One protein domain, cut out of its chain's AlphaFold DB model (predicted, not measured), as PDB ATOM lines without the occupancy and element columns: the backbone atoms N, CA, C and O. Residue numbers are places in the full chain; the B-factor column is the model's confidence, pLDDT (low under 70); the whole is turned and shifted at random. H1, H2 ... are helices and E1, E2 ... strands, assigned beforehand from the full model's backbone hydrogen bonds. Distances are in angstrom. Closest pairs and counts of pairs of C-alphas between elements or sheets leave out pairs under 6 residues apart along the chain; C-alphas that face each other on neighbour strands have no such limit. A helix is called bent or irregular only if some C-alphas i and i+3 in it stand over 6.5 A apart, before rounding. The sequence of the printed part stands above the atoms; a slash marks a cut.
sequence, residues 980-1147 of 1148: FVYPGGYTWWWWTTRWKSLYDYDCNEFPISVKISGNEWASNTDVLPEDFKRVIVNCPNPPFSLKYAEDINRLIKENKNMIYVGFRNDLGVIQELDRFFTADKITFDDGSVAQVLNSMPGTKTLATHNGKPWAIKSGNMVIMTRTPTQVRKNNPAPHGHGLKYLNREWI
ATOM      1  N   PHE A 980      79.760 103.666 143.123       92.19
ATOM      2  CA  PHE A 980      79.646 103.783 141.658       92.19
ATOM      3  C   PHE A 980      80.748 103.033 140.899       92.19
ATOM      4  O   PHE A 980      81.809 102.767 141.460       92.19
ATOM      5  N   VAL A 981      80.504 102.719 139.624       91.25
ATOM      6  CA  VAL A 981      81.534 102.360 138.632       91.25
ATOM      7  C   VAL A 981      81.641 103.509 137.636       91.25
ATOM      8  O   VAL A 981      80.613 103.964 137.129       91.25
ATOM      9  N   TYR A 982      82.859 103.982 137.382       93.12
ATOM     10  CA  TYR A 982      83.140 105.101 136.484       93.12
ATOM     11  C   TYR A 982      84.533 104.938 135.834       93.12
ATOM     12  O   TYR A 982      85.474 104.568 136.537       93.12
ATOM     13  N   PRO A 983      84.721 105.237 134.534       91.38
ATOM     14  CA  PRO A 983      83.701 105.670 133.576       91.38
ATOM     15  C   PRO A 983      82.645 104.592 133.306       91.38
ATOM     16  O   PRO A 983      82.831 103.430 133.673       91.38
ATOM     17  N   GLY A 984      81.533 104.992 132.691       83.00
ATOM     18  CA  GLY A 984      80.410 104.116 132.374       83.00
ATOM     19  C   GLY A 984      80.753 103.135 131.257       83.00
ATOM     20  O   GLY A 984      81.472 103.492 130.332       83.00
ATOM     21  N   GLY A 985      80.269 101.896 131.362       72.44
ATOM     22  CA  GLY A 985      80.648 100.806 130.453       72.44
ATOM     23  C   GLY A 985      79.813 100.663 129.178       72.44
ATOM     24  O   GLY A 985      79.268 101.623 128.635       72.44
ATOM     25  N   TYR A 986      79.704  99.419 128.707       66.75
ATOM     26  CA  TYR A 986      78.847  99.002 127.593       66.75
ATOM     27  C   TYR A 986      77.684  98.129 128.082       66.75
ATOM     28  O   TYR A 986      77.806  97.446 129.087       66.75
ATOM     29  N   THR A 987      76.551  98.095 127.388       62.41
ATOM     30  CA  THR A 987      75.414  97.227 127.746       62.41
ATOM     31  C   THR A 987      75.669  95.774 127.336       62.41
ATOM     32  O   THR A 987      75.939  95.483 126.180       62.41
ATOM     33  N   TRP A 988      75.549  94.828 128.274       52.91
ATOM     34  CA  TRP A 988      75.880  93.409 128.036       52.91
ATOM     35  C   TRP A 988      74.942  92.652 127.076       52.91
ATOM     36  O   TRP A 988      75.277  91.540 126.675       52.91
ATOM     37  N   TRP A 989      73.767  93.201 126.747       54.28
ATOM     38  CA  TRP A 989      72.748  92.522 125.934       54.28
ATOM     39  C   TRP A 989      72.829  92.816 124.423       54.28
ATOM     40  O   TRP A 989      72.066  92.229 123.660       54.28
ATOM     41  N   TRP A 990      73.766  93.666 123.989       51.94
ATOM     42  CA  TRP A 990      74.165  93.830 122.583       51.94
ATOM     43  C   TRP A 990      75.686  93.687 122.471       51.94
ATOM     44  O   TRP A 990      76.420  94.100 123.369       51.94
ATOM     45  N   TRP A 991      76.180  93.071 121.395       46.09
ATOM     46  CA  TRP A 991      77.590  92.664 121.319       46.09
ATOM     47  C   TRP A 991      78.482  93.809 120.799       46.09
ATOM     48  O   TRP A 991      79.634  93.963 121.229       46.09
ATOM     49  N   THR A 992      77.933  94.650 119.913       52.09
ATOM     50  CA  THR A 992      78.539  95.913 119.461       52.09
ATOM     51  C   THR A 992      78.140  97.072 120.375       52.09
ATOM     52  O   THR A 992      77.053  97.096 120.943       52.09
ATOM     53  N   THR A 993      79.020  98.063 120.492       67.69
ATOM     54  CA  THR A 993      78.893  99.205 121.409       67.69
ATOM     55  C   THR A 993      79.187 100.502 120.650       67.69
ATOM     56  O   THR A 993      79.781 100.457 119.569       67.69
ATOM     57  N   ARG A 994      78.861 101.673 121.223       74.50
ATOM     58  CA  ARG A 994      79.231 102.992 120.648       74.50
ATOM     59  C   ARG A 994      80.739 103.197 120.433       74.50
ATOM     60  O   ARG A 994      81.153 104.132 119.751       74.50
ATOM     61  N   TRP A 995      81.556 102.329 121.031       80.56
ATOM     62  CA  TRP A 995      83.009 102.325 120.928       80.56
ATOM     63  C   TRP A 995      83.511 101.349 119.859       80.56
ATOM     64  O   TRP A 995      84.351 101.730 119.046       80.56
ATOM     65  N   LYS A 996      82.971 100.123 119.808       77.12
ATOM     66  CA  LYS A 996      83.445  99.060 118.898       77.12
ATOM     67  C   LYS A 996      83.269  99.357 117.399       77.12
ATOM     68  O   LYS A 996      83.935  98.725 116.581       77.12
ATOM     69  N   SER A 997      82.433 100.335 117.040       77.25
ATOM     70  CA  SER A 997      82.320 100.863 115.670       77.25
ATOM     71  C   SER A 997      83.612 101.489 115.133       77.25
ATOM     72  O   SER A 997      83.781 101.574 113.920       77.25
ATOM     73  N   LEU A 998      84.520 101.916 116.019       82.94
ATOM     74  CA  LEU A 998      85.781 102.570 115.663       82.94
ATOM     75  C   LEU A 998      86.993 101.935 116.377       82.94
ATOM     76  O   LEU A 998      88.055 101.782 115.780       82.94
ATOM     77  N   TYR A 999      86.836 101.508 117.631       84.00
ATOM     78  CA  TYR A 999      87.903 100.955 118.476       84.00
ATOM     79  C   TYR A 999      87.826  99.416 118.600       84.00
ATOM     80  O   TYR A 999      86.815  98.794 118.268       84.00
ATOM     81  N   ASP A1000      88.892  98.776 119.093       79.94
ATOM     82  CA  ASP A1000      88.944  97.316 119.342       79.94
ATOM     83  C   ASP A1000      88.445  96.889 120.724       79.94
ATOM     84  O   ASP A1000      88.251  95.706 120.996       79.94
ATOM     85  N   TYR A1001      88.208  97.860 121.594       78.88
ATOM     86  CA  TYR A1001      87.908  97.675 123.005       78.88
ATOM     87  C   TYR A1001      86.895  98.723 123.466       78.88
ATOM     88  O   TYR A1001      86.699  99.765 122.836       78.88
ATOM     89  N   ASP A1002      86.273  98.448 124.605       80.44
ATOM     90  CA  ASP A1002      85.430  99.404 125.304       80.44
ATOM     91  C   ASP A1002      86.242 100.274 126.272       80.44
ATOM     92  O   ASP A1002      87.399 100.000 126.598       80.44
ATOM     93  N   CYS A1003      85.603 101.342 126.744       83.81
ATOM     94  CA  CYS A1003      86.139 102.252 127.754       83.81
ATOM     95  C   CYS A1003      86.397 101.618 129.135       83.81
ATOM     96  O   CYS A1003      87.242 102.131 129.872       83.81
ATOM     97  N   ASN A1004      85.689 100.531 129.475       83.25
ATOM     98  CA  ASN A1004      85.871  99.744 130.693       83.25
ATOM     99  C   ASN A1004      85.483  98.258 130.472       83.25
ATOM    100  O   ASN A1004      84.874  97.901 129.462       83.25
ATOM    101  N   GLU A1005      85.798  97.409 131.452       77.31
ATOM    102  CA  GLU A1005      85.469  95.972 131.539       77.31
ATOM    103  C   GLU A1005      84.182  95.675 132.356       77.31
ATOM    104  O   GLU A1005      83.900  94.524 132.697       77.31
ATOM    105  N   PHE A1006      83.408  96.700 132.727       79.06
ATOM    106  CA  PHE A1006      82.254  96.609 133.629       79.06
ATOM    107  C   PHE A1006      80.945  96.998 132.912       79.06
ATOM    108  O   PHE A1006      80.565  98.173 132.905       79.06
ATOM    109  N   PRO A1007      80.201  96.031 132.343       71.38
ATOM    110  CA  PRO A1007      79.026  96.339 131.526       71.38
ATOM    111  C   PRO A1007      77.739  96.663 132.310       71.38
ATOM    112  O   PRO A1007      76.742  97.111 131.748       71.38
ATOM    113  N   ILE A1008      77.722  96.422 133.621       77.25
ATOM    114  CA  ILE A1008      76.559  96.627 134.500       77.25
ATOM    115  C   ILE A1008      76.996  97.202 135.843       77.25
ATOM    116  O   ILE A1008      78.186  97.251 136.151       77.25
ATOM    117  N   SER A1009      76.031  97.598 136.672       81.62
ATOM    118  CA  SER A1009      76.303  97.864 138.087       81.62
ATOM    119  C   SER A1009      76.774  96.568 138.771       81.62
ATOM    120  O   SER A1009      76.188  95.509 138.551       81.62
ATOM    121  N   VAL A1010      77.828  96.624 139.587       80.12
ATOM    122  CA  VAL A1010      78.516  95.431 140.134       80.12
ATOM    123  C   VAL A1010      78.381  95.315 141.648       80.12
ATOM    124  O   VAL A1010      78.229  96.317 142.352       80.12
ATOM    125  N   LYS A1011      78.465  94.086 142.173       80.00
ATOM    126  CA  LYS A1011      78.390  93.829 143.616       80.00
ATOM    127  C   LYS A1011      79.792  93.818 144.229       80.00
ATOM    128  O   LYS A1011      80.609  92.976 143.865       80.00
ATOM    129  N   ILE A1012      80.058  94.727 145.174       79.56
ATOM    130  CA  ILE A1012      81.370  94.860 145.831       79.56
ATOM    131  C   ILE A1012      81.530  93.791 146.917       79.56
ATOM    132  O   ILE A1012      82.393  92.922 146.836       79.56
ATOM    133  N   SER A1013      80.712  93.859 147.970       73.62
ATOM    134  CA  SER A1013      80.790  92.950 149.120       73.62
ATOM    135  C   SER A1013      79.505  93.014 149.943       73.62
ATOM    136  O   SER A1013      78.812  94.027 149.911       73.62
ATOM    137  N   GLY A1014      79.163  91.951 150.682       73.62
ATOM    138  CA  GLY A1014      77.957  91.924 151.522       73.62
ATOM    139  C   GLY A1014      76.692  92.228 150.713       73.62
ATOM    140  O   GLY A1014      76.303  91.420 149.872       73.62
ATOM    141  N   ASN A1015      76.110  93.414 150.926       72.12
ATOM    142  CA  ASN A1015      75.009  93.986 150.135       72.12
ATOM    143  C   ASN A1015      75.369  95.320 149.436       72.12
ATOM    144  O   ASN A1015      74.493  95.962 148.866       72.12
ATOM    145  N   GLU A1016      76.639  95.743 149.438       80.12
ATOM    146  CA  GLU A1016      77.093  96.963 148.756       80.12
ATOM    147  C   GLU A1016      77.189  96.760 147.234       80.12
ATOM    148  O   GLU A1016      77.884  95.859 146.748       80.12
ATOM    149  N   TRP A1017      76.528  97.650 146.491       83.88
ATOM    150  CA  TRP A1017      76.534  97.721 145.030       83.88
ATOM    151  C   TRP A1017      77.160  99.023 144.537       83.88
ATOM    152  O   TRP A1017      76.955 100.080 145.132       83.88
ATOM    153  N   ALA A1018      77.864  98.943 143.411       87.00
ATOM    154  CA  ALA A1018      78.391 100.079 142.672       87.00
ATOM    155  C   ALA A1018      77.595 100.288 141.380       87.00
ATOM    156  O   ALA A1018      77.593  99.416 140.511       87.00
ATOM    157  N   SER A1019      76.918 101.431 141.248       88.31
ATOM    158  CA  SER A1019      76.105 101.753 140.067       88.31
ATOM    159  C   SER A1019      76.938 102.291 138.903       88.31
ATOM    160  O   SER A1019      77.755 103.185 139.094       88.31
ATOM    161  N   ASN A1020      76.740 101.747 137.701       86.94
ATOM    162  CA  ASN A1020      77.542 102.073 136.515       86.94
ATOM    163  C   ASN A1020      77.115 103.417 135.899       86.94
ATOM    164  O   ASN A1020      75.923 103.611 135.651       86.94
ATOM    165  N   THR A1021      78.043 104.355 135.667       90.56
ATOM    166  CA  THR A1021      77.695 105.724 135.238       90.56
ATOM    167  C   THR A1021      78.773 106.425 134.404       90.56
ATOM    168  O   THR A1021      79.956 106.377 134.731       90.56
ATOM    169  N   ASP A1022      78.352 107.147 133.359       89.44
ATOM    170  CA  ASP A1022      79.210 108.069 132.591       89.44
ATOM    171  C   ASP A1022      79.475 109.386 133.355       89.44
ATOM    172  O   ASP A1022      80.340 110.170 132.967       89.44
ATOM    173  N   VAL A1023      78.710 109.661 134.421       91.25
ATOM    174  CA  VAL A1023      78.774 110.902 135.209       91.25
ATOM    175  C   VAL A1023      78.686 110.573 136.699       91.25
ATOM    176  O   VAL A1023      77.683 110.027 137.162       91.25
ATOM    177  N   LEU A1024      79.723 110.912 137.467       91.38
ATOM    178  CA  LEU A1024      79.696 110.789 138.927       91.38
ATOM    179  C   LEU A1024      78.851 111.913 139.558       91.38
ATOM    180  O   LEU A1024      79.022 113.076 139.187       91.38
ATOM    181  N   PRO A1025      77.984 111.603 140.538       90.06
ATOM    182  CA  PRO A1025      77.412 112.604 141.441       90.06
ATOM    183  C   PRO A1025      78.477 113.326 142.283       90.06
ATOM    184  O   PRO A1025      79.576 112.808 142.472       90.06
ATOM    185  N   GLU A1026      78.138 114.496 142.845       84.88
ATOM    186  CA  GLU A1026      79.021 115.219 143.785       84.88
ATOM    187  C   GLU A1026      79.345 114.387 145.040       84.88
ATOM    188  O   GLU A1026      80.499 114.326 145.464       84.88
ATOM    189  N   ASP A1027      78.328 113.735 145.612       84.75
ATOM    190  CA  ASP A1027      78.409 113.005 146.877       84.75
ATOM    191  C   ASP A1027      78.334 111.486 146.640       84.75
ATOM    192  O   ASP A1027      77.328 110.965 146.154       84.75
ATOM    193  N   PHE A1028      79.390 110.757 147.011       91.06
ATOM    194  CA  PHE A1028      79.455 109.294 146.924       91.06
ATOM    195  C   PHE A1028      80.364 108.701 148.012       91.06
ATOM    196  O   PHE A1028      81.334 109.322 148.443       91.06
ATOM    197  N   LYS A1029      80.070 107.468 148.445       90.81
ATOM    198  CA  LYS A1029      80.888 106.701 149.401       90.81
ATOM    199  C   LYS A1029      82.163 106.168 148.760       90.81
ATOM    200  O   LYS A1029      83.187 106.117 149.432       90.81
ATOM    201  N   ARG A1030      82.080 105.694 147.510       92.31
ATOM    202  CA  ARG A1030      83.160 104.972 146.819       92.31
ATOM    203  C   ARG A1030      82.995 104.969 145.301       92.31
ATOM    204  O   ARG A1030      81.876 104.908 144.799       92.31
ATOM    205  N   VAL A1031      84.110 104.931 144.577       94.75
ATOM    206  CA  VAL A1031      84.141 104.711 143.125       94.75
ATOM    207  C   VAL A1031      85.046 103.530 142.760       94.75
ATOM    208  O   VAL A1031      86.152 103.396 143.280       94.75
ATOM    209  N   ILE A1032      84.571 102.658 141.873       93.62
ATOM    210  CA  ILE A1032      85.376 101.645 141.184       93.62
ATOM    211  C   ILE A1032      85.771 102.222 139.830       93.62
ATOM    212  O   ILE A1032      84.905 102.693 139.092       93.62
ATOM    213  N   VAL A1033      87.057 102.156 139.501       94.38
ATOM    214  CA  VAL A1033      87.613 102.666 138.248       94.38
ATOM    215  C   VAL A1033      88.296 101.541 137.482       94.38
ATOM    216  O   VAL A1033      89.109 100.799 138.024       94.38
ATOM    217  N   ASN A1034      87.979 101.437 136.198       91.31
ATOM    218  CA  ASN A1034      88.728 100.673 135.207       91.31
ATOM    219  C   ASN A1034      88.723 101.530 133.940       91.31
ATOM    220  O   ASN A1034      87.659 101.872 133.430       91.31
ATOM    221  N   CYS A1035      89.904 101.950 133.494       92.62
ATOM    222  CA  CYS A1035      90.070 102.721 132.265       92.62
ATOM    223  C   CYS A1035      91.419 102.329 131.636       92.62
ATOM    224  O   CYS A1035      92.413 103.052 131.758       92.62
ATOM    225  N   PRO A1036      91.506 101.117 131.054       90.56
ATOM    226  CA  PRO A1036      92.786 100.507 130.710       90.56
ATOM    227  C   PRO A1036      93.405 101.052 129.419       90.56
ATOM    228  O   PRO A1036      94.604 100.871 129.231       90.56
ATOM    229  N   ASN A1037      92.613 101.689 128.545       90.12
ATOM    230  CA  ASN A1037      92.973 101.948 127.150       90.12
ATOM    231  C   ASN A1037      92.806 103.425 126.727       90.12
ATOM    232  O   ASN A1037      91.870 104.099 127.179       90.12
ATOM    233  N   PRO A1038      93.619 103.899 125.766       91.19
ATOM    234  CA  PRO A1038      93.351 105.130 125.028       91.19
ATOM    235  C   PRO A1038      92.180 104.939 124.047       91.19
ATOM    236  O   PRO A1038      91.822 103.806 123.755       91.19
ATOM    237  N   PRO A1039      91.566 106.009 123.509       92.31
ATOM    238  CA  PRO A1039      91.654 107.396 123.961       92.31
ATOM    239  C   PRO A1039      90.744 107.674 125.182       92.31
ATOM    240  O   PRO A1039      90.552 108.827 125.569       92.31
ATOM    241  N   PHE A1040      90.164 106.640 125.805       93.06
ATOM    242  CA  PHE A1040      89.298 106.778 126.982       93.06
ATOM    243  C   PHE A1040      90.062 107.282 128.210       93.06
ATOM    244  O   PHE A1040      89.568 108.162 128.914       93.06
ATOM    245  N   SER A1041      91.294 106.812 128.399       93.62
ATOM    246  CA  SER A1041      92.254 107.366 129.358       93.62
ATOM    247  C   SER A1041      92.367 108.894 129.238       93.62
ATOM    248  O   SER A1041      92.170 109.597 130.223       93.62
ATOM    249  N   LEU A1042      92.574 109.428 128.028       93.69
ATOM    250  CA  LEU A1042      92.667 110.870 127.746       93.69
ATOM    251  C   LEU A1042      91.360 111.611 128.062       93.69
ATOM    252  O   LEU A1042      91.392 112.736 128.557       93.69
ATOM    253  N   LYS A1043      90.209 110.986 127.786       92.75
ATOM    254  CA  LYS A1043      88.874 111.536 128.072       92.75
ATOM    255  C   LYS A1043      88.585 111.648 129.578       92.75
ATOM    256  O   LYS A1043      87.858 112.560 129.967       92.75
ATOM    257  N   TYR A1044      89.118 110.741 130.400       94.38
ATOM    258  CA  TYR A1044      88.796 110.636 131.832       94.38
ATOM    259  C   TYR A1044      89.968 110.952 132.781       94.38
ATOM    260  O   TYR A1044      89.783 110.961 133.998       94.38
ATOM    261  N   ALA A1045      91.160 111.260 132.257       95.00
ATOM    262  CA  ALA A1045      92.355 111.554 133.051       95.00
ATOM    263  C   ALA A1045      92.157 112.701 134.053       95.00
ATOM    264  O   ALA A1045      92.649 112.608 135.173       95.00
ATOM    265  N   GLU A1046      91.450 113.773 133.683       94.62
ATOM    266  CA  GLU A1046      91.209 114.916 134.577       94.62
ATOM    267  C   GLU A1046      90.428 114.493 135.829       94.62
ATOM    268  O   GLU A1046      90.910 114.674 136.948       94.62
ATOM    269  N   ASP A1047      89.277 113.838 135.645       94.56
ATOM    270  CA  ASP A1047      88.455 113.333 136.746       94.56
ATOM    271  C   ASP A1047      89.184 112.260 137.568       94.56
ATOM    272  O   ASP A1047      89.149 112.313 138.795       94.56
ATOM    273  N   ILE A1048      89.898 111.316 136.944       96.25
ATOM    274  CA  ILE A1048      90.601 110.251 137.682       96.25
ATOM    275  C   ILE A1048      91.781 110.816 138.492       96.25
ATOM    276  O   ILE A1048      91.926 110.481 139.669       96.25
ATOM    277  N   ASN A1049      92.581 111.730 137.931       96.88
ATOM    278  CA  ASN A1049      93.632 112.417 138.691       96.88
ATOM    279  C   ASN A1049      93.033 113.257 139.837       96.88
ATOM    280  O   ASN A1049      93.589 113.286 140.935       96.88
ATOM    281  N   ARG A1050      91.883 113.909 139.614       95.56
ATOM    282  CA  ARG A1050      91.160 114.683 140.634       95.56
ATOM    283  C   ARG A1050      90.641 113.801 141.776       95.56
ATOM    284  O   ARG A1050      90.838 114.153 142.934       95.56
ATOM    285  N   LEU A1051      90.053 112.638 141.479       95.56
ATOM    286  CA  LEU A1051      89.602 111.659 142.482       95.56
ATOM    287  C   LEU A1051      90.741 111.217 143.418       95.56
ATOM    288  O   LEU A1051      90.531 111.093 144.626       95.56
ATOM    289  N   ILE A1052      91.943 111.021 142.866       95.25
ATOM    290  CA  ILE A1052      93.142 110.645 143.627       95.25
ATOM    291  C   ILE A1052      93.650 111.831 144.465       95.25
ATOM    292  O   ILE A1052      93.920 111.658 145.653       95.25
ATOM    293  N   LYS A1053      93.712 113.045 143.896       94.94
ATOM    294  CA  LYS A1053      94.138 114.272 144.607       94.94
ATOM    295  C   LYS A1053      93.200 114.671 145.745       94.94
ATOM    296  O   LYS A1053      93.664 115.095 146.796       94.94
ATOM    297  N   GLU A1054      91.895 114.480 145.573       94.25
ATOM    298  CA  GLU A1054      90.887 114.659 146.627       94.25
ATOM    299  C   GLU A1054      90.851 113.487 147.641       94.25
ATOM    300  O   GLU A1054      89.973 113.460 148.505       94.25
ATOM    301  N   ASN A1055      91.765 112.507 147.538       93.94
ATOM    302  CA  ASN A1055      91.861 111.307 148.384       93.94
ATOM    303  C   ASN A1055      90.504 110.590 148.572       93.94
ATOM    304  O   ASN A1055      90.125 110.202 149.682       93.94
ATOM    305  N   LYS A1056      89.734 110.440 147.485       94.50
ATOM    306  CA  LYS A1056      88.444 109.734 147.512       94.50
ATOM    307  C   LYS A1056      88.647 108.234 147.740       94.50
ATOM    308  O   LYS A1056      89.674 107.661 147.389       94.50
ATOM    309  N   ASN A1057      87.619 107.579 148.280       94.50
ATOM    310  CA  ASN A1057      87.571 106.122 148.418       94.50
ATOM    311  C   ASN A1057      87.444 105.490 147.020       94.50
ATOM    312  O   ASN A1057      86.366 105.482 146.420       94.50
ATOM    313  N   MET A1058      88.567 105.023 146.481       95.69
ATOM    314  CA  MET A1058      88.698 104.592 145.090       95.69
ATOM    315  C   MET A1058      89.240 103.166 145.025       95.69
ATOM    316  O   MET A1058      90.172 102.817 145.742       95.69
ATOM    317  N   ILE A1059      88.679 102.340 144.143       95.31
ATOM    318  CA  ILE A1059      89.217 101.016 143.817       95.31
ATOM    319  C   ILE A1059      89.556 101.007 142.329       95.31
ATOM    320  O   ILE A1059      88.644 100.948 141.507       95.31
ATOM    321  N   TYR A1060      90.839 101.059 141.969       95.25
ATOM    322  CA  TYR A1060      91.252 100.781 140.595       95.25
ATOM    323  C   TYR A1060      91.344  99.270 140.364       95.25
ATOM    324  O   TYR A1060      91.951  98.553 141.164       95.25
ATOM    325  N   VAL A1061      90.761  98.792 139.264       92.00
ATOM    326  CA  VAL A1061      90.707  97.372 138.898       92.00
ATOM    327  C   VAL A1061      91.212  97.167 137.471       92.00
ATOM    328  O   VAL A1061      90.741  97.819 136.542       92.00
ATOM    329  N   GLY A1062      92.111  96.200 137.290       90.75
ATOM    330  CA  GLY A1062      92.610  95.768 135.982       90.75
ATOM    331  C   GLY A1062      93.904  96.465 135.564       90.75
ATOM    332  O   GLY A1062      94.687  96.900 136.407       90.75
ATOM    333  N   PHE A1063      94.153  96.526 134.258       91.56
ATOM    334  CA  PHE A1063      95.414  97.024 133.700       91.56
ATOM    335  C   PHE A1063      95.408  98.530 133.415       91.56
ATOM    336  O   PHE A1063      94.363  99.186 133.407       91.56
ATOM    337  N   ARG A1064      96.596  99.063 133.130       93.81
ATOM    338  CA  ARG A1064      96.834 100.340 132.449       93.81
ATOM    339  C   ARG A1064      97.776 100.062 131.277       93.81
ATOM    340  O   ARG A1064      98.945  99.746 131.492       93.81
ATOM    341  N   ASN A1065      97.253 100.122 130.051       90.81
ATOM    342  CA  ASN A1065      97.986  99.764 128.832       90.81
ATOM    343  C   ASN A1065      98.686 100.972 128.174       90.81
ATOM    344  O   ASN A1065      99.583 100.779 127.361       90.81
ATOM    345  N   ASP A1066      98.313 102.205 128.531       91.56
ATOM    346  CA  ASP A1066      98.901 103.457 128.034       91.56
ATOM    347  C   ASP A1066      99.398 104.354 129.183       91.56
ATOM    348  O   ASP A1066      98.769 105.342 129.566       91.56
ATOM    349  N   LEU A1067     100.537 103.978 129.768       92.94
ATOM    350  CA  LEU A1067     101.144 104.692 130.895       92.94
ATOM    351  C   LEU A1067     101.600 106.112 130.514       92.94
ATOM    352  O   LEU A1067     102.129 106.346 129.429       92.94
ATOM    353  N   GLY A1068     101.425 107.051 131.446       90.94
ATOM    354  CA  GLY A1068     101.799 108.464 131.313       90.94
ATOM    355  C   GLY A1068     100.619 109.400 131.026       90.94
ATOM    356  O   GLY A1068     100.794 110.618 131.035       90.94
ATOM    357  N   VAL A1069      99.415 108.856 130.813       93.31
ATOM    358  CA  VAL A1069      98.188 109.627 130.554       93.31
ATOM    359  C   VAL A1069      97.488 110.033 131.854       93.31
ATOM    360  O   VAL A1069      97.063 111.180 132.002       93.31
ATOM    361  N   ILE A1070      97.390 109.121 132.822       96.25
ATOM    362  CA  ILE A1070      96.723 109.346 134.111       96.25
ATOM    363  C   ILE A1070      97.803 109.430 135.196       96.25
ATOM    364  O   ILE A1070      97.980 108.513 135.992       96.25
ATOM    365  N   GLN A1071      98.581 110.513 135.181       93.56
ATOM    366  CA  GLN A1071      99.849 110.657 135.919       93.56
ATOM    367  C   GLN A1071      99.812 110.233 137.403       93.56
ATOM    368  O   GLN A1071     100.730 109.554 137.864       93.56
ATOM    369  N   GLU A1072      98.756 110.571 138.154       95.12
ATOM    370  CA  GLU A1072      98.647 110.227 139.584       95.12
ATOM    371  C   GLU A1072      98.439 108.728 139.845       95.12
ATOM    372  O   GLU A1072      98.732 108.250 140.946       95.12
ATOM    373  N   LEU A1073      97.923 108.012 138.842       96.00
ATOM    374  CA  LEU A1073      97.627 106.583 138.849       96.00
ATOM    375  C   LEU A1073      98.764 105.778 138.205       96.00
ATOM    376  O   LEU A1073      99.243 104.811 138.788       96.00
ATOM    377  N   ASP A1074      99.217 106.194 137.023       96.81
ATOM    378  CA  ASP A1074     100.130 105.432 136.165       96.81
ATOM    379  C   ASP A1074     101.503 105.200 136.812       96.81
ATOM    380  O   ASP A1074     102.117 104.164 136.572       96.81
ATOM    381  N   ARG A1075     101.945 106.093 137.714       95.00
ATOM    382  CA  ARG A1075     103.162 105.911 138.533       95.00
ATOM    383  C   ARG A1075     103.186 104.615 139.352       95.00
ATOM    384  O   ARG A1075     104.260 104.153 139.727       95.00
ATOM    385  N   PHE A1076     102.026 104.027 139.650       96.81
ATOM    386  CA  PHE A1076     101.932 102.775 140.399       96.81
ATOM    387  C   PHE A1076     102.098 101.529 139.520       96.81
ATOM    388  O   PHE A1076     102.182 100.438 140.069       96.81
ATOM    389  N   PHE A1077     102.154 101.656 138.193       97.00
ATOM    390  CA  PHE A1077     102.149 100.533 137.253       97.00
ATOM    391  C   PHE A1077     103.504 100.354 136.560       97.00
ATOM    392  O   PHE A1077     104.286 101.290 136.408       97.00
ATOM    393  N   THR A1078     103.758  99.131 136.098       95.06
ATOM    394  CA  THR A1078     104.931  98.760 135.293       95.06
ATOM    395  C   THR A1078     104.497  98.107 133.976       95.06
ATOM    396  O   THR A1078     103.314  97.822 133.777       95.06
ATOM    397  N   ALA A1079     105.442  97.844 133.070       91.75
ATOM    398  CA  ALA A1079     105.194  96.999 131.897       91.75
ATOM    399  C   ALA A1079     105.117  95.495 132.244       91.75
ATOM    400  O   ALA A1079     104.539  94.715 131.485       91.75
ATOM    401  N   ASP A1080     105.677  95.097 133.391       94.56
ATOM    402  CA  ASP A1080     105.773  93.711 133.844       94.56
ATOM    403  C   ASP A1080     104.397  93.077 134.075       94.56
ATOM    404  O   ASP A1080     103.472  93.687 134.625       94.56
ATOM    405  N   LYS A1081     104.289  91.792 133.728       94.06
ATOM    406  CA  LYS A1081     103.124  90.955 134.021       94.06
ATOM    407  C   LYS A1081     103.546  89.671 134.726       94.06
ATOM    408  O   LYS A1081     104.645  89.166 134.515       94.06
ATOM    409  N   ILE A1082     102.650  89.147 135.553       94.88
ATOM    410  CA  ILE A1082     102.768  87.844 136.211       94.88
ATOM    411  C   ILE A1082     101.542  86.995 135.884       94.88
ATOM    412  O   ILE A1082     100.425  87.513 135.830       94.88
ATOM    413  N   THR A1083     101.760  85.699 135.683       93.88
ATOM    414  CA  THR A1083     100.719  84.695 135.433       93.88
ATOM    415  C   THR A1083     100.590  83.809 136.666       93.88
ATOM    416  O   THR A1083     101.602  83.441 137.252       93.88
ATOM    417  N   PHE A1084      99.361  83.481 137.051       93.56
ATOM    418  CA  PHE A1084      99.037  82.627 138.195       93.56
ATOM    419  C   PHE A1084      98.612  81.226 137.737       93.56
ATOM    420  O   PHE A1084      98.169  81.042 136.603       93.56
ATOM    421  N   ASP A1085      98.630  80.267 138.662       91.12
ATOM    422  CA  ASP A1085      98.287  78.855 138.422       91.12
ATOM    423  C   ASP A1085      96.840  78.644 137.924       91.12
ATOM    424  O   ASP A1085      96.561  77.691 137.202       91.12
ATOM    425  N   ASP A1086      95.909  79.559 138.242       86.88
ATOM    426  CA  ASP A1086      94.534  79.562 137.705       86.88
ATOM    427  C   ASP A1086      94.433  80.131 136.274       86.88
ATOM    428  O   ASP A1086      93.338  80.447 135.800       86.88
ATOM    429  N   GLY A1087      95.571  80.326 135.602       86.50
ATOM    430  CA  GLY A1087      95.674  80.932 134.279       86.50
ATOM    431  C   GLY A1087      95.282  82.409 134.242       86.50
ATOM    432  O   GLY A1087      95.065  82.947 133.158       86.50
ATOM    433  N   SER A1088      95.136  83.080 135.390       89.94
ATOM    434  CA  SER A1088      94.910  84.529 135.446       89.94
ATOM    435  C   SER A1088      96.221  85.309 135.379       89.94
ATOM    436  O   SER A1088      97.303  84.745 135.525       89.94
ATOM    437  N   VAL A1089      96.128  86.612 135.138       91.81
ATOM    438  CA  VAL A1089      97.272  87.507 134.935       91.81
ATOM    439  C   VAL A1089      97.127  88.771 135.771       91.81
ATOM    440  O   VAL A1089      96.019  89.243 135.997       91.81
ATOM    441  N   ALA A1090      98.243  89.344 136.212       94.62
ATOM    442  CA  ALA A1090      98.299  90.662 136.837       94.62
ATOM    443  C   ALA A1090      99.429  91.507 136.236       94.62
ATOM    444  O   ALA A1090     100.436  90.969 135.783       94.62
ATOM    445  N   GLN A1091      99.266  92.828 136.262       95.19
ATOM    446  CA  GLN A1091     100.311  93.803 135.935       95.19
ATOM    447  C   GLN A1091     101.026  94.204 137.227       95.19
ATOM    448  O   GLN A1091     100.368  94.480 138.232       95.19
ATOM    449  N   VAL A1092     102.355  94.198 137.232       97.38
ATOM    450  CA  VAL A1092     103.134  94.398 138.459       97.38
ATOM    451  C   VAL A1092     103.081  95.863 138.890       97.38
ATOM    452  O   VAL A1092     103.131  96.773 138.055       97.38
ATOM    453  N   LEU A1093     102.955  96.086 140.198       97.94
ATOM    454  CA  LEU A1093     102.800  97.411 140.794       97.94
ATOM    455  C   LEU A1093     104.075  97.892 141.501       97.94
ATOM    456  O   LEU A1093     104.729  97.135 142.222       97.94
ATOM    457  N   ASN A1094     104.374  99.183 141.353       95.25
ATOM    458  CA  ASN A1094     105.447  99.871 142.066       95.25
ATOM    459  C   ASN A1094     105.068 100.073 143.540       95.25
ATOM    460  O   ASN A1094     104.049 100.694 143.852       95.25
ATOM    461  N   SER A1095     105.923  99.604 144.452       84.62
ATOM    462  CA  SER A1095     105.837  99.952 145.876       84.62
ATOM    463  C   SER A1095     106.491 101.315 146.102       84.62
ATOM    464  O   SER A1095     107.712 101.425 146.143       84.62
ATOM    465  N   MET A1096     105.669 102.358 146.219       88.94
ATOM    466  CA  MET A1096     106.114 103.736 146.471       88.94
ATOM    467  C   MET A1096     106.092 104.051 147.982       88.94
ATOM    468  O   MET A1096     105.321 103.422 148.719       88.94
ATOM    469  N   PRO A1097     106.857 105.048 148.471       88.19
ATOM    470  CA  PRO A1097     106.732 105.537 149.844       88.19
ATOM    471  C   PRO A1097     105.278 105.885 150.198       88.19
ATOM    472  O   PRO A1097     104.558 106.479 149.397       88.19
ATOM    473  N   GLY A1098     104.827 105.478 151.388       86.94
ATOM    474  CA  GLY A1098     103.435 105.649 151.828       86.94
ATOM    475  C   GLY A1098     102.426 104.640 151.252       86.94
ATOM    476  O   GLY A1098     101.252 104.695 151.619       86.94
ATOM    477  N   THR A1099     102.846 103.699 150.396       94.12
ATOM    478  CA  THR A1099     101.986 102.584 149.959       94.12
ATOM    479  C   THR A1099     102.093 101.381 150.896       94.12
ATOM    480  O   THR A1099     103.150 101.093 151.453       94.12
ATOM    481  N   LYS A1100     100.987 100.646 151.055       96.06
ATOM    482  CA  LYS A1100     100.946  99.341 151.725       96.06
ATOM    483  C   LYS A1100     100.667  98.253 150.696       96.06
ATOM    484  O   LYS A1100      99.588  98.241 150.101       96.06
ATOM    485  N   THR A1101     101.584  97.305 150.532       96.81
ATOM    486  CA  THR A1101     101.339  96.096 149.733       96.81
ATOM    487  C   THR A1101     100.214  95.269 150.357       96.81
ATOM    488  O   THR A1101     100.208  95.009 151.560       96.81
ATOM    489  N   LEU A1102      99.232  94.891 149.537       96.94
ATOM    490  CA  LEU A1102      98.050  94.120 149.935       96.94
ATOM    491  C   LEU A1102      98.132  92.660 149.483       96.94
ATOM    492  O   LEU A1102      97.635  91.779 150.183       96.94
ATOM    493  N   ALA A1103      98.748  92.414 148.323       96.62
ATOM    494  CA  ALA A1103      99.059  91.079 147.832       96.62
ATOM    495  C   ALA A1103     100.249  91.080 146.862       96.62
ATOM    496  O   ALA A1103     100.419  91.988 146.039       96.62
ATOM    497  N   THR A1104     101.029  90.006 146.940       96.12
ATOM    498  CA  THR A1104     102.143  89.670 146.050       96.12
ATOM    499  C   THR A1104     101.912  88.306 145.398       96.12
ATOM    500  O   THR A1104     101.021  87.550 145.792       96.12
ATOM    501  N   HIS A1105     102.712  87.980 144.389       95.62
ATOM    502  CA  HIS A1105     102.933  86.615 143.911       95.62
ATOM    503  C   HIS A1105     104.352  86.552 143.334       95.62
ATOM    504  O   HIS A1105     104.776  87.478 142.645       95.62
ATOM    505  N   ASN A1106     105.120  85.523 143.707       92.00
ATOM    506  CA  ASN A1106     106.557  85.395 143.417       92.00
ATOM    507  C   ASN A1106     107.346  86.682 143.754       92.00
ATOM    508  O   ASN A1106     108.089  87.219 142.938       92.00
ATOM    509  N   GLY A1107     107.091  87.241 144.946       91.69
ATOM    510  CA  GLY A1107     107.659  88.508 145.430       91.69
ATOM    511  C   GLY A1107     107.081  89.785 144.796       91.69
ATOM    512  O   GLY A1107     107.049  90.822 145.454       91.69
ATOM    513  N   LYS A1108     106.560  89.730 143.564       96.50
ATOM    514  CA  LYS A1108     106.077  90.910 142.829       96.50
ATOM    515  C   LYS A1108     104.692  91.383 143.328       96.50
ATOM    516  O   LYS A1108     103.777  90.556 143.423       96.50
ATOM    517  N   PRO A1109     104.489  92.680 143.644       97.06
ATOM    518  CA  PRO A1109     103.184  93.220 144.040       97.06
ATOM    519  C   PRO A1109     102.163  93.250 142.897       97.06
ATOM    520  O   PRO A1109     102.491  93.632 141.774       97.06
ATOM    521  N   TRP A1110     100.904  92.921 143.202       96.25
ATOM    522  CA  TRP A1110      99.764  93.048 142.271       96.25
ATOM    523  C   TRP A1110      98.514  93.695 142.890       96.25
ATOM    524  O   TRP A1110      97.560  94.014 142.175       96.25
ATOM    525  N   ALA A1111      98.516  93.926 144.206       97.44
ATOM    526  CA  ALA A1111      97.558  94.804 144.867       97.44
ATOM    527  C   ALA A1111      98.245  95.663 145.941       97.44
ATOM    528  O   ALA A1111      99.046  95.144 146.726       97.44
ATOM    529  N   ILE A1112      97.912  96.957 145.999       97.44
ATOM    530  CA  ILE A1112      98.442  97.935 146.970       97.44
ATOM    531  C   ILE A1112      97.341  98.895 147.462       97.44
ATOM    532  O   ILE A1112      96.339  99.107 146.775       97.44
ATOM    533  N   LYS A1113      97.537  99.508 148.636       96.50
ATOM    534  CA  LYS A1113      96.735 100.625 149.169       96.50
ATOM    535  C   LYS A1113      97.603 101.882 149.250       96.50
ATOM    536  O   LYS A1113      98.740 101.809 149.712       96.50
ATOM    537  N   SER A1114      97.066 103.018 148.818       94.62
ATOM    538  CA  SER A1114      97.701 104.339 148.841       94.62
ATOM    539  C   SER A1114      96.668 105.355 149.329       94.62
ATOM    540  O   SER A1114      95.783 105.756 148.572       94.62
ATOM    541  N   GLY A1115      96.726 105.726 150.610       93.19
ATOM    542  CA  GLY A1115      95.653 106.494 151.253       93.19
ATOM    543  C   GLY A1115      94.305 105.762 151.168       93.19
ATOM    544  O   GLY A1115      94.208 104.581 151.511       93.19
ATOM    545  N   ASN A1116      93.273 106.448 150.670       94.19
ATOM    546  CA  ASN A1116      91.941 105.873 150.449       94.19
ATOM    547  C   ASN A1116      91.796 105.115 149.112       94.19
ATOM    548  O   ASN A1116      90.722 104.571 148.841       94.19
ATOM    549  N   MET A1117      92.845 105.057 148.284       96.00
ATOM    550  CA  MET A1117      92.846 104.298 147.033       96.00
ATOM    551  C   MET A1117      93.382 102.874 147.239       96.00
ATOM    552  O   MET A1117      94.462 102.677 147.790       96.00
ATOM    553  N   VAL A1118      92.657 101.882 146.725       96.50
ATOM    554  CA  VAL A1118      93.131 100.510 146.505       96.50
ATOM    555  C   VAL A1118      93.371 100.324 145.008       96.50
ATOM    556  O   VAL A1118      92.517 100.684 144.202       96.50
ATOM    557  N   ILE A1119      94.507  99.747 144.624       96.75
ATOM    558  CA  ILE A1119      94.798  99.335 143.244       96.75
ATOM    559  C   ILE A1119      94.952  97.817 143.236       96.75
ATOM    560  O   ILE A1119      95.673  97.273 144.072       96.75
ATOM    561  N   MET A1120      94.299  97.135 142.294       94.94
ATOM    562  CA  MET A1120      94.475  95.701 142.056       94.94
ATOM    563  C   MET A1120      94.446  95.375 140.558       94.94
ATOM    564  O   MET A1120      93.552  95.811 139.832       94.94
ATOM    565  N   THR A1121      95.405  94.581 140.086       94.44
ATOM    566  CA  THR A1121      95.608  94.362 138.640       94.44
ATOM    567  C   THR A1121      95.287  92.951 138.155       94.44
ATOM    568  O   THR A1121      95.341  92.706 136.953       94.44
ATOM    569  N   ARG A1122      94.945  92.012 139.050       92.44
ATOM    570  CA  ARG A1122      94.673  90.612 138.684       92.44
ATOM    571  C   ARG A1122      93.338  90.459 137.946       92.44
ATOM    572  O   ARG A1122      92.285  90.786 138.495       92.44
ATOM    573  N   THR A1123      93.377  89.904 136.736       85.69
ATOM    574  CA  THR A1123      92.227  89.638 135.856       85.69
ATOM    575  C   THR A1123      92.359  88.264 135.166       85.69
ATOM    576  O   THR A1123      93.462  87.728 135.046       85.69
ATOM    577  N   PRO A1124      91.258  87.624 134.725       78.88
ATOM    578  CA  PRO A1124      91.319  86.376 133.957       78.88
ATOM    579  C   PRO A1124      91.878  86.608 132.544       78.88
ATOM    580  O   PRO A1124      91.505  87.583 131.900       78.88
ATOM    581  N   THR A1125      92.675  85.675 132.016       65.25
ATOM    582  CA  THR A1125      93.186  85.735 130.628       65.25
ATOM    583  C   THR A1125      92.096  85.648 129.561       65.25
ATOM    584  O   THR A1125      92.225  86.266 128.506       65.25
ATOM    585  N   GLN A1126      91.015  84.899 129.808       55.47
ATOM    586  CA  GLN A1126      89.887  84.794 128.880       55.47
ATOM    587  C   GLN A1126      88.681  85.619 129.339       55.47
ATOM    588  O   GLN A1126      88.048  85.332 130.361       55.47
ATOM    589  N   VAL A1127      88.286  86.583 128.505       51.75
ATOM    590  CA  VAL A1127      86.965  87.216 128.577       51.75
ATOM    591  C   VAL A1127      85.912  86.175 128.184       51.75
ATOM    592  O   VAL A1127      85.781  85.809 127.014       51.75
ATOM    593  N   ARG A1128      85.141  85.681 129.162       46.66
ATOM    594  CA  ARG A1128      83.992  84.796 128.913       46.66
ATOM    595  C   ARG A1128      82.904  85.561 128.153       46.66
ATOM    596  O   ARG A1128      82.054  86.182 128.782       46.66
ATOM    597  N   LYS A1129      82.909  85.458 126.817       43.69
ATOM    598  CA  LYS A1129      82.001  86.175 125.896       43.69
ATOM    599  C   LYS A1129      80.509  86.136 126.290       43.69
ATOM    600  O   LYS A1129      79.796  87.082 125.992       43.69
ATOM    601  N   ASN A1130      80.057  85.085 126.988       41.19
ATOM    602  CA  ASN A1130      78.638  84.803 127.235       41.19
ATOM    603  C   ASN A1130      78.253  84.706 128.738       41.19
ATOM    604  O   ASN A1130      77.321  83.971 129.063       41.19
ATOM    605  N   ASN A1131      78.968  85.336 129.687       38.91
ATOM    606  CA  ASN A1131      78.679  85.155 131.127       38.91
ATOM    607  C   ASN A1131      78.573  86.484 131.921       38.91
ATOM    608  O   ASN A1131      79.605  87.022 132.330       38.91
ATOM    609  N   PRO A1132      77.353  87.002 132.186       44.47
ATOM    610  CA  PRO A1132      77.118  88.290 132.856       44.47
ATOM    611  C   PRO A1132      77.221  88.181 134.390       44.47
ATOM    612  O   PRO A1132      76.291  88.508 135.128       44.47
ATOM    613  N   ALA A1133      78.347  87.676 134.899       41.56
ATOM    614  CA  ALA A1133      78.553  87.520 136.335       41.56
ATOM    615  C   ALA A1133      78.631  88.898 137.041       41.56
ATOM    616  O   ALA A1133      79.460  89.723 136.658       41.56
ATOM    617  N   PRO A1134      77.863  89.155 138.124       45.56
ATOM    618  CA  PRO A1134      77.873  90.445 138.836       45.56
ATOM    619  C   PRO A1134      79.174  90.725 139.618       45.56
ATOM    620  O   PRO A1134      79.316  91.784 140.236       45.56
ATOM    621  N   HIS A1135      80.125  89.788 139.577       45.97
ATOM    622  CA  HIS A1135      81.526  89.981 139.929       45.97
ATOM    623  C   HIS A1135      82.312  90.277 138.643       45.97
ATOM    624  O   HIS A1135      82.802  89.355 137.990       45.97
ATOM    625  N   GLY A1136      82.412  91.558 138.274       53.44
ATOM    626  CA  GLY A1136      83.194  91.981 137.106       53.44
ATOM    627  C   GLY A1136      84.659  91.533 137.195       53.44
ATOM    628  O   GLY A1136      85.176  91.313 138.290       53.44
ATOM    629  N   HIS A1137      85.317  91.380 136.045       66.31
ATOM    630  CA  HIS A1137      86.433  90.443 135.833       66.31
ATOM    631  C   HIS A1137      87.524  90.399 136.923       66.31
ATOM    632  O   HIS A1137      87.883  89.303 137.362       66.31
ATOM    633  N   GLY A1138      88.021  91.549 137.397       70.94
ATOM    634  CA  GLY A1138      89.001  91.608 138.492       70.94
ATOM    635  C   GLY A1138      88.414  91.534 139.912       70.94
ATOM    636  O   GLY A1138      89.058  90.994 140.809       70.94
ATOM    637  N   LEU A1139      87.178  91.997 140.143       80.38
ATOM    638  CA  LEU A1139      86.579  92.137 141.485       80.38
ATOM    639  C   LEU A1139      86.422  90.816 142.250       80.38
ATOM    640  O   LEU A1139      86.374  90.834 143.476       80.38
ATOM    641  N   LYS A1140      86.394  89.663 141.572       80.62
ATOM    642  CA  LYS A1140      86.409  88.354 142.254       80.62
ATOM    643  C   LYS A1140      87.706  88.081 143.042       80.62
ATOM    644  O   LYS A1140      87.702  87.206 143.900       80.62
ATOM    645  N   TYR A1141      88.790  88.811 142.764       86.75
ATOM    646  CA  TYR A1141      90.065  88.738 143.491       86.75
ATOM    647  C   TYR A1141      90.203  89.821 144.583       86.75
ATOM    648  O   TYR A1141      91.256  89.924 145.210       86.75
ATOM    649  N   LEU A1142      89.171  90.646 144.812       87.25
ATOM    650  CA  LEU A1142      89.183  91.709 145.818       87.25
ATOM    651  C   LEU A1142      88.954  91.125 147.218       87.25
ATOM    652  O   LEU A1142      87.845  90.696 147.544       87.25
ATOM    653  N   ASN A1143      89.974  91.156 148.079       88.25
ATOM    654  CA  ASN A1143      89.772  90.828 149.488       88.25
ATOM    655  C   ASN A1143      88.971  91.950 150.176       88.25
ATOM    656  O   ASN A1143      89.302  93.134 150.072       88.25
ATOM    657  N   ARG A1144      87.919  91.574 150.911       82.62
ATOM    658  CA  ARG A1144      87.035  92.508 151.624       82.62
ATOM    659  C   ARG A1144      87.775  93.300 152.702       82.62
ATOM    660  O   ARG A1144      87.438  94.457 152.926       82.62
ATOM    661  N   GLU A1145      88.818  92.733 153.302       87.06
ATOM    662  CA  GLU A1145      89.612  93.400 154.343       87.06
ATOM    663  C   GLU A1145      90.468  94.564 153.806       87.06
ATOM    664  O   GLU A1145      90.965  95.374 154.582       87.06
ATOM    665  N   TRP A1146      90.631  94.700 152.484       90.69
ATOM    666  CA  TRP A1146      91.326  95.845 151.880       90.69
ATOM    667  C   TRP A1146      90.444  97.104 151.801       90.69
ATOM    668  O   TRP A1146      90.965  98.223 151.726       90.69
ATOM    669  N   ILE A1147      89.119  96.909 151.800       85.69
ATOM    670  CA  ILE A1147      88.085  97.929 151.548       85.69
ATOM    671  C   ILE A1147      87.140  98.160 152.738       85.69
ATOM    672  O   ILE A1147      86.152  98.895 152.602       85.69
TER     673      ILE A1147
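This is residues 980 to 1147 of the 1148 residues of the protein "Glyco_hydro_42 domain-containing protein" of Deltaproteobacteria bacterium (UniProt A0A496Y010). In a rounded body with little regular structure, a twisted sheet, E3-E4-E9-E8-E7, is joined by hairpin E5-E6, packed on E8 through E6. Long unnamed stretches 980 to 1009 and 1121 to 1147 begin and end it. The 168 printed residues, mixed class, 66 in named elements, hold E1 E2 E3 H1 E4 H2 E5 E6 E7 E8 E9; the sheet is mixed. It is compact: radius of gyration 15.0 A, spans 42 by 40 by 35 A.

Find hairpin E1, residues 1010 to 1013, and E2, 1016 to 1020; N 1010 and O 1018 are 3.0 A apart. Parallel E3, 1030 to 1033, and E4, 1058 to 1061, with H1, 1040 to 1053, between them form a right-handed strand-helix-strand unit; N 1059 and O 1031 are 2.9 A apart. H1, irregular with C-alphas 1043 and 1046 7.7 A apart and 8 of 10 O i to N i+4 pairs within hydrogen-bond range, only grazes the sheet. Residues 1049 to 1053 alone touch H2, 1071 to 1074, too short for such pairs; their closest C-alphas, of Asn 1049 and Glu 1072, are 5.5 A apart. Next comes hairpin E5, 1077 to 1083, and E6, 1088 to 1093; N 1082 and O 1090 are 2.9 A apart. E7, 1099 to 1105, E8, 1108 to 1114, and E9, 1117 to 1120, form a meander, each antiparallel to the one before; N 1102 and O 1111 are 2.8 A apart, N 1112 and O 1119 3.0 A.

Find C-alpha 1010 at (78.516, 95.431, 140.134), where E1 begins, and C-alpha 1120 at (94.475, 95.701, 142.056), where E9 ends. H1 runs 19.8 A, E7 17.1 A.

The farthest C-alphas, of Trp 990 and Pro 1097, are 44.1 A apart. The printed part has no cut and no long link between named elements; pLDDT is under 70 at residues 986 to 993 and 1125 to 1137.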